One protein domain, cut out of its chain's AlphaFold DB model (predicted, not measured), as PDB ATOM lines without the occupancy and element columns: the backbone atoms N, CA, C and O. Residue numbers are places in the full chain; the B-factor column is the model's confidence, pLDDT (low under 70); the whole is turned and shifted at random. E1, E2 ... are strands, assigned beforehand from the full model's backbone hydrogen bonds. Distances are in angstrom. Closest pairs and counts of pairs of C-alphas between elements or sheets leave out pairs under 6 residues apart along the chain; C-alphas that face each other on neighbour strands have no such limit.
ATOM      1  N   SER A 469     174.819 145.445 156.582       83.75
ATOM      2  CA  SER A 469     174.844 143.997 156.340       83.75
ATOM      3  C   SER A 469     173.814 143.292 157.231       83.75
ATOM      4  O   SER A 469     173.565 143.735 158.352       83.75
ATOM      5  N   ILE A 470     173.194 142.213 156.749       83.06
ATOM      6  CA  ILE A 470     172.105 141.528 157.465       83.06
ATOM      7  C   ILE A 470     172.546 140.128 157.891       83.06
ATOM      8  O   ILE A 470     173.122 139.375 157.109       83.06
ATOM      9  N   ASP A 471     172.229 139.762 159.130       83.56
ATOM     10  CA  ASP A 471     172.389 138.414 159.672       83.56
ATOM     11  C   ASP A 471     171.043 137.922 160.203       83.56
ATOM     12  O   ASP A 471     170.463 138.488 161.132       83.56
ATOM     13  N   ILE A 472     170.537 136.847 159.597       83.19
ATOM     14  CA  ILE A 472     169.227 136.268 159.917       83.19
ATOM     15  C   ILE A 472     169.167 135.631 161.314       83.19
ATOM     16  O   ILE A 472     168.081 135.257 161.763       83.19
ATOM     17  N   GLY A 473     170.299 135.504 162.010       81.75
ATOM     18  CA  GLY A 473     170.399 135.005 163.374       81.75
ATOM     19  C   GLY A 473     170.123 133.503 163.515       81.75
ATOM     20  O   GLY A 473     169.458 132.851 162.703       81.75
ATOM     21  N   LYS A 474     170.604 132.916 164.618       82.12
ATOM     22  CA  LYS A 474     170.550 131.459 164.866       82.12
ATOM     23  C   LYS A 474     169.138 130.861 164.761       82.12
ATOM     24  O   LYS A 474     168.986 129.702 164.358       82.12
ATOM     25  N   TYR A 475     168.103 131.638 165.083       84.12
ATOM     26  CA  TYR A 475     166.704 131.195 165.087       84.12
ATOM     27  C   TYR A 475     165.871 131.697 163.897       84.12
ATOM     28  O   TYR A 475     164.673 131.428 163.856       84.12
ATOM     29  N   GLY A 476     166.493 132.319 162.892       80.06
ATOM     30  CA  GLY A 476     165.839 132.713 161.643       80.06
ATOM     31  C   GLY A 476     165.847 131.656 160.542       80.06
ATOM     32  O   GLY A 476     166.575 130.659 160.599       80.06
ATOM     33  N   LYS A 477     165.032 131.905 159.525       81.31
ATOM     34  CA  LYS A 477     165.098 131.381 158.160       81.31
ATOM     35  C   LYS A 477     164.735 132.527 157.217       81.31
ATOM     36  O   LYS A 477     163.916 133.372 157.573       81.31
ATOM     37  N   GLU A 478     165.290 132.519 156.017       77.25
ATOM     38  CA  GLU A 478     164.817 133.387 154.938       77.25
ATOM     39  C   GLU A 478     163.436 132.917 154.456       77.25
ATOM     40  O   GLU A 478     163.151 131.716 154.404       77.25
ATOM     41  N   ASN A 479     162.556 133.870 154.153       64.12
ATOM     42  CA  ASN A 479     161.207 133.621 153.633       64.12
ATOM     43  C   ASN A 479     161.165 133.704 152.094       64.12
ATOM     44  O   ASN A 479     160.372 133.019 151.452       64.12
ATOM     45  N   GLN A 480     162.030 134.547 151.527       65.56
ATOM     46  CA  GLN A 480     162.325 134.764 150.107       65.56
ATOM     47  C   GLN A 480     163.803 135.185 150.000       65.56
ATOM     48  O   GLN A 480     164.408 135.462 151.036       65.56
ATOM     49  N   SER A 481     164.372 135.262 148.788       77.38
ATOM     50  CA  SER A 481     165.765 135.697 148.573       77.38
ATOM     51  C   SER A 481     166.049 137.022 149.283       77.38
ATOM     52  O   SER A 481     165.528 138.064 148.881       77.38
ATOM     53  N   LEU A 482     166.866 136.979 150.333       75.25
ATOM     54  CA  LEU A 482     167.151 138.138 151.169       75.25
ATOM     55  C   LEU A 482     167.990 139.181 150.401       75.25
ATOM     56  O   LEU A 482     168.975 138.810 149.756       75.25
ATOM     57  N   PRO A 483     167.663 140.486 150.470       68.88
ATOM     58  CA  PRO A 483     168.578 141.535 150.031       68.88
ATOM     59  C   PRO A 483     169.888 141.456 150.824       68.88
ATOM     60  O   PRO A 483     169.861 141.331 152.043       68.88
ATOM     61  N   GLY A 484     171.046 141.565 150.165       71.44
ATOM     62  CA  GLY A 484     172.347 141.453 150.848       71.44
ATOM     63  C   GLY A 484     172.637 142.562 151.874       71.44
ATOM     64  O   GLY A 484     173.586 142.449 152.647       71.44
ATOM     65  N   TYR A 485     171.836 143.632 151.877       80.56
ATOM     66  CA  TYR A 485     171.927 144.752 152.808       80.56
ATOM     67  C   TYR A 485     170.572 145.448 152.996       80.56
ATOM     68  O   TYR A 485     169.687 145.363 152.145       80.56
ATOM     69  N   SER A 486     170.448 146.163 154.111       78.62
ATOM     70  CA  SER A 486     169.349 147.068 154.463       78.62
ATOM     71  C   SER A 486     169.840 148.513 154.404       78.62
ATOM     72  O   SER A 486     171.020 148.783 154.627       78.62
ATOM     73  N   ASN A 487     168.940 149.457 154.143       77.88
ATOM     74  CA  ASN A 487     169.206 150.898 154.183       77.88
ATOM     75  C   ASN A 487     168.591 151.545 155.442       77.88
ATOM     76  O   ASN A 487     168.282 152.737 155.461       77.88
ATOM     77  N   SER A 488     168.344 150.751 156.491       76.94
ATOM     78  CA  SER A 488     167.667 151.172 157.717       76.94
ATOM     79  C   SER A 488     168.399 150.672 158.958       76.94
ATOM     80  O   SER A 488     168.485 149.471 159.181       76.94
ATOM     81  N   LYS A 489     168.797 151.579 159.862       79.00
ATOM     82  CA  LYS A 489     169.384 151.251 161.184       79.00
ATOM     83  C   LYS A 489     168.511 150.353 162.086       79.00
ATOM     84  O   LYS A 489     168.976 149.921 163.134       79.00
ATOM     85  N   ALA A 490     167.263 150.079 161.697       78.38
ATOM     86  CA  ALA A 490     166.338 149.172 162.382       78.38
ATOM     87  C   ALA A 490     165.864 147.985 161.508       78.38
ATOM     88  O   ALA A 490     164.979 147.243 161.930       78.38
ATOM     89  N   GLY A 491     166.385 147.823 160.284       76.44
ATOM     90  CA  GLY A 491     166.049 146.723 159.364       76.44
ATOM     91  C   GLY A 491     164.593 146.655 158.880       76.44
ATOM     92  O   GLY A 491     164.160 145.615 158.386       76.44
ATOM     93  N   LYS A 492     163.815 147.740 159.004       78.88
ATOM     94  CA  LYS A 492     162.376 147.769 158.653       78.88
ATOM     95  C   LYS A 492     162.081 147.444 157.184       78.88
ATOM     96  O   LYS A 492     161.001 146.959 156.870       78.88
ATOM     97  N   ASP A 493     163.023 147.730 156.294       75.38
ATOM     98  CA  ASP A 493     162.958 147.436 154.861       75.38
ATOM     99  C   ASP A 493     163.190 145.950 154.530       75.38
ATOM    100  O   ASP A 493     162.860 145.518 153.428       75.38
ATOM    101  N   VAL A 494     163.703 145.160 155.482       80.44
ATOM    102  CA  VAL A 494     164.017 143.730 155.301       80.44
ATOM    103  C   VAL A 494     163.334 142.793 156.310       80.44
ATOM    104  O   VAL A 494     163.432 141.574 156.180       80.44
ATOM    105  N   GLU A 495     162.581 143.325 157.277       81.31
ATOM    106  CA  GLU A 495     161.837 142.558 158.293       81.31
ATOM    107  C   GLU A 495     160.903 141.489 157.687       81.31
ATOM    108  O   GLU A 495     160.857 140.358 158.169       81.31
ATOM    109  N   SER A 496     160.221 141.796 156.580       80.06
ATOM    110  CA  SER A 496     159.295 140.883 155.882       80.06
ATOM    111  C   SER A 496     159.957 139.640 155.264       80.06
ATOM    112  O   SER A 496     159.276 138.645 154.984       80.06
ATOM    113  N   TYR A 497     161.277 139.668 155.067       82.06
ATOM    114  CA  TYR A 497     162.063 138.557 154.523       82.06
ATOM    115  C   TYR A 497     162.520 137.578 155.617       82.06
ATOM    116  O   TYR A 497     162.934 136.459 155.304       82.06
ATOM    117  N   ILE A 498     162.414 137.960 156.895       82.62
ATOM    118  CA  ILE A 498     162.840 137.158 158.043       82.62
ATOM    119  C   ILE A 498     161.676 136.329 158.594       82.62
ATOM    120  O   ILE A 498     160.648 136.852 159.021       82.62
ATOM    121  N   ARG A 499     161.858 135.007 158.668       82.00
ATOM    122  CA  ARG A 499     160.878 134.078 159.244       82.00
ATOM    123  C   ARG A 499     161.465 133.331 160.447       82.00
ATOM    124  O   ARG A 499     162.408 132.559 160.275       82.00
ATOM    125  N   PRO A 500     160.918 133.484 161.668       83.19
ATOM    126  CA  PRO A 500     161.407 132.743 162.828       83.19
ATOM    127  C   PRO A 500     161.183 131.230 162.678       83.19
ATOM    128  O   PRO A 500     160.166 130.771 162.150       83.19
ATOM    129  N   LYS A 501     162.133 130.438 163.185       82.94
ATOM    130  CA  LYS A 501     161.999 128.982 163.336       82.94
ATOM    131  C   LYS A 501     160.887 128.654 164.345       82.94
ATOM    132  O   LYS A 501     160.620 129.411 165.276       82.94
ATOM    133  N   GLN A 502     160.243 127.498 164.172       75.62
ATOM    134  CA  GLN A 502     159.126 127.050 165.010       75.62
ATOM    135  C   GLN A 502     159.490 127.079 166.508       75.62
ATOM    136  O   GLN A 502     160.571 126.643 166.901       75.62
ATOM    137  N   GLY A 503     158.594 127.623 167.337       78.25
ATOM    138  CA  GLY A 503     158.837 127.847 168.769       78.25
ATOM    139  C   GLY A 503     159.514 129.181 169.120       78.25
ATOM    140  O   GLY A 503     159.702 129.458 170.303       78.25
ATOM    141  N   TRP A 504     159.829 130.031 168.137       81.31
ATOM    142  CA  TRP A 504     160.396 131.368 168.342       81.31
ATOM    143  C   TRP A 504     159.522 132.456 167.709       81.31
ATOM    144  O   TRP A 504     158.740 132.194 166.794       81.31
ATOM    145  N   LYS A 505     159.667 133.691 168.192       83.88
ATOM    146  CA  LYS A 505     159.093 134.909 167.610       83.88
ATOM    147  C   LYS A 505     160.231 135.883 167.295       83.88
ATOM    148  O   LYS A 505     161.080 136.104 168.155       83.88
ATOM    149  N   PHE A 506     160.247 136.454 166.092       86.44
ATOM    150  CA  PHE A 506     161.112 137.593 165.766       86.44
ATOM    151  C   PHE A 506     160.653 138.836 166.547       86.44
ATOM    152  O   PHE A 506     159.449 139.021 166.756       86.44
ATOM    153  N   ILE A 507     161.602 139.647 167.020       84.44
ATOM    154  CA  ILE A 507     161.325 140.831 167.858       84.44
ATOM    155  C   ILE A 507     161.983 142.128 167.358       84.44
ATOM    156  O   ILE A 507     161.782 143.169 167.976       84.44
ATOM    157  N   GLY A 508     162.735 142.078 166.256       85.19
ATOM    158  CA  GLY A 508     163.463 143.213 165.684       85.19
ATOM    159  C   GLY A 508     164.907 142.856 165.324       85.19
ATOM    160  O   GLY A 508     165.359 141.733 165.557       85.19
ATOM    161  N   PHE A 509     165.634 143.822 164.768       87.56
ATOM    162  CA  PHE A 509     167.081 143.730 164.567       87.56
ATOM    163  C   PHE A 509     167.831 144.492 165.659       87.56
ATOM    164  O   PHE A 509     167.398 145.559 166.093       87.56
ATOM    165  N   GLU A 510     168.984 143.967 166.056       86.38
ATOM    166  CA  GLU A 510     169.985 144.667 166.856       86.38
ATOM    167  C   GLU A 510     171.121 145.126 165.936       86.38
ATOM    168  O   GLU A 510     171.653 144.330 165.158       86.38
ATOM    169  N   LEU A 511     171.481 146.409 166.005       83.94
ATOM    170  CA  LEU A 511     172.604 146.961 165.254       83.94
ATOM    171  C   LEU A 511     173.907 146.719 166.021       83.94
ATOM    172  O   LEU A 511     174.082 147.212 167.132       83.94
ATOM    173  N   GLN A 512     174.821 145.981 165.403       81.88
ATOM    174  CA  GLN A 512     176.186 145.763 165.860       81.88
ATOM    175  C   GLN A 512     177.146 146.550 164.964       81.88
ATOM    176  O   GLN A 512     177.060 146.497 163.733       81.88
ATOM    177  N   GLU A 513     178.068 147.281 165.580       74.50
ATOM    178  CA  GLU A 513     179.160 147.948 164.871       74.50
ATOM    179  C   GLU A 513     180.163 146.900 164.354       74.50
ATOM    180  O   GLU A 513     180.416 145.884 165.005       74.50
ATOM    181  N   ILE A 514     180.720 147.132 163.164       69.69
ATOM    182  CA  ILE A 514     181.772 146.298 162.558       69.69
ATOM    183  C   ILE A 514     183.010 147.167 162.344       69.69
ATOM    184  O   ILE A 514     182.905 148.386 162.236       69.69
ATOM    185  N   SER A 515     184.184 146.549 162.220       55.12
ATOM    186  CA  SER A 515     185.391 147.262 161.809       55.12
ATOM    187  C   SER A 515     185.260 147.859 160.398       55.12
ATOM    188  O   SER A 515     184.578 147.327 159.516       55.12
ATOM    189  N   GLU A 516     185.955 148.980 160.193       52.09
ATOM    190  CA  GLU A 516     185.749 149.940 159.093       52.09
ATOM    191  C   GLU A 516     185.957 149.361 157.677       52.09
ATOM    192  O   GLU A 516     185.464 149.910 156.696       52.09
ATOM    193  N   ASN A 517     186.629 148.211 157.555       50.75
ATOM    194  CA  ASN A 517     186.968 147.570 156.277       50.75
ATOM    195  C   ASN A 517     185.884 146.615 155.726       50.75
ATOM    196  O   ASN A 517     186.152 145.855 154.798       50.75
ATOM    197  N   SER A 518     184.672 146.608 156.291       57.34
ATOM    198  CA  SER A 518     183.600 145.672 155.896       57.34
ATOM    199  C   SER A 518     182.790 146.082 154.655       57.34
ATOM    200  O   SER A 518     182.083 145.247 154.092       57.34
ATOM    201  N   GLY A 519     182.864 147.349 154.230       66.69
ATOM    202  CA  GLY A 519     182.041 147.898 153.142       66.69
ATOM    203  C   GLY A 519     180.585 148.217 153.526       66.69
ATOM    204  O   GLY A 519     179.796 148.571 152.650       66.69
ATOM    205  N   TYR A 520     180.242 148.117 154.815       74.44
ATOM    206  CA  TYR A 520     178.921 148.406 155.374       74.44
ATOM    207  C   TYR A 520     179.043 149.329 156.595       74.44
ATOM    208  O   TYR A 520     179.954 149.173 157.402       74.44
ATOM    209  N   ASP A 521     178.090 150.246 156.776       76.19
ATOM    210  CA  ASP A 521     178.004 151.163 157.925       76.19
ATOM    211  C   ASP A 521     177.534 150.452 159.226       76.19
ATOM    212  O   ASP A 521     177.278 151.108 160.235       76.19
ATOM    213  N   GLY A 522     177.380 149.118 159.215       79.06
ATOM    214  CA  GLY A 522     177.036 148.289 160.380       79.06
ATOM    215  C   GLY A 522     176.479 146.899 160.025       79.06
ATOM    216  O   GLY A 522     176.314 146.552 158.848       79.06
ATOM    217  N   LYS A 523     176.160 146.095 161.049       83.56
ATOM    218  CA  LYS A 523     175.546 144.761 160.926       83.56
ATOM    219  C   LYS A 523     174.242 144.666 161.717       83.56
ATOM    220  O   LYS A 523     174.240 144.837 162.928       83.56
ATOM    221  N   LEU A 524     173.143 144.325 161.054       84.69
ATOM    222  CA  LEU A 524     171.843 144.080 161.677       84.69
ATOM    223  C   LEU A 524     171.675 142.588 161.958       84.69
ATOM    224  O   LEU A 524     171.523 141.789 161.034       84.69
ATOM    225  N   VAL A 525     171.674 142.213 163.235       85.44
ATOM    226  CA  VAL A 525     171.453 140.831 163.679       85.44
ATOM    227  C   VAL A 525     169.996 140.658 164.090       85.44
ATOM    228  O   VAL A 525     169.499 141.349 164.979       85.44
ATOM    229  N   ALA A 526     169.289 139.736 163.441       84.75
ATOM    230  CA  ALA A 526     167.894 139.438 163.745       84.75
ATOM    231  C   ALA A 526     167.753 138.784 165.131       84.75
ATOM    232  O   ALA A 526     168.361 137.743 165.401       84.75
ATOM    233  N   GLN A 527     166.918 139.371 165.991       86.75
ATOM    234  CA  GLN A 527     166.710 138.924 167.367       86.75
ATOM    235  C   GLN A 527     165.391 138.166 167.558       86.75
ATOM    236  O   GLN A 527     164.373 138.430 166.908       86.75
ATOM    237  N   TYR A 528     165.413 137.195 168.481       85.62
ATOM    238  CA  TYR A 528     164.337 136.217 168.659       85.62
ATOM    239  C   TYR A 528     164.048 135.892 170.126       85.62
ATOM    240  O   TYR A 528     164.951 135.582 170.900       85.62
ATOM    241  N   GLN A 529     162.764 135.832 170.475       84.88
ATOM    242  CA  GLN A 529     162.285 135.387 171.783       84.88
ATOM    243  C   GLN A 529     161.682 133.976 171.692       84.88
ATOM    244  O   GLN A 529     160.971 133.652 170.738       84.88
ATOM    245  N   LYS A 530     161.959 133.119 172.681       77.00
ATOM    246  CA  LYS A 530     161.422 131.752 172.750       77.00
ATOM    247  C   LYS A 530     159.974 131.772 173.249       77.00
ATOM    248  O   LYS A 530     159.694 132.312 174.317       77.00
ATOM    249  N   ASN A 531     159.056 131.148 172.511       70.50
ATOM    250  CA  ASN A 531     157.641 131.077 172.878       70.50
ATOM    251  C   ASN A 531     157.405 130.028 173.976       70.50
ATOM    252  O   ASN A 531     157.041 128.887 173.694       70.50
TER     253      ASN A 531
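What this domain is: This is residues 469 to 531 of the 875 residues of an uncharacterized protein of Gelidibacter sp. F6074 (UniProt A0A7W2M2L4). A long, twisted hairpin of E4 and E5 makes the length of the domain, with short E1 alongside E5; the small hairpin of E2 and E3 and the long loop 479 to 497 lie to one side. The 63 printed residues include no named helix and five strands, E1 to E5 along the chain, holding 27 residues: all strand. The mixed sheet runs E1 E5 E4; the whole is compact, radius of gyration of the C-alphas 11.5 A, spanning 36 by 21 by 16 A.

Where its parts are: E5, residues 522 to 530, is 25.9 A long, ending at C-alpha (161.422, 131.752, 172.750). E4, residues 504 to 512, is 21.5 A long and bends by 62 degrees at residue 507. E1 is residues 469 to 471, from C-alpha (174.844, 143.997, 156.340); E2, 476 to 478; E3, 498 to 500.

How they stand to each other: E5 and E4 are antiparallel, N 510 to O 525 2.9 A. E1 and E5 are parallel, N 471 to O 524 2.9 A. E2 and E3 are antiparallel, N 477 to O 499 2.8 A. The closest C-alphas of E3 and E4, Pro 500 and Phe 506, are 5.7 A apart.

The domain as a whole: The printed part has no cut. The link E2 to E3 is long. Residues 479 to 480, 483 and 514 to 519 have pLDDT under 70.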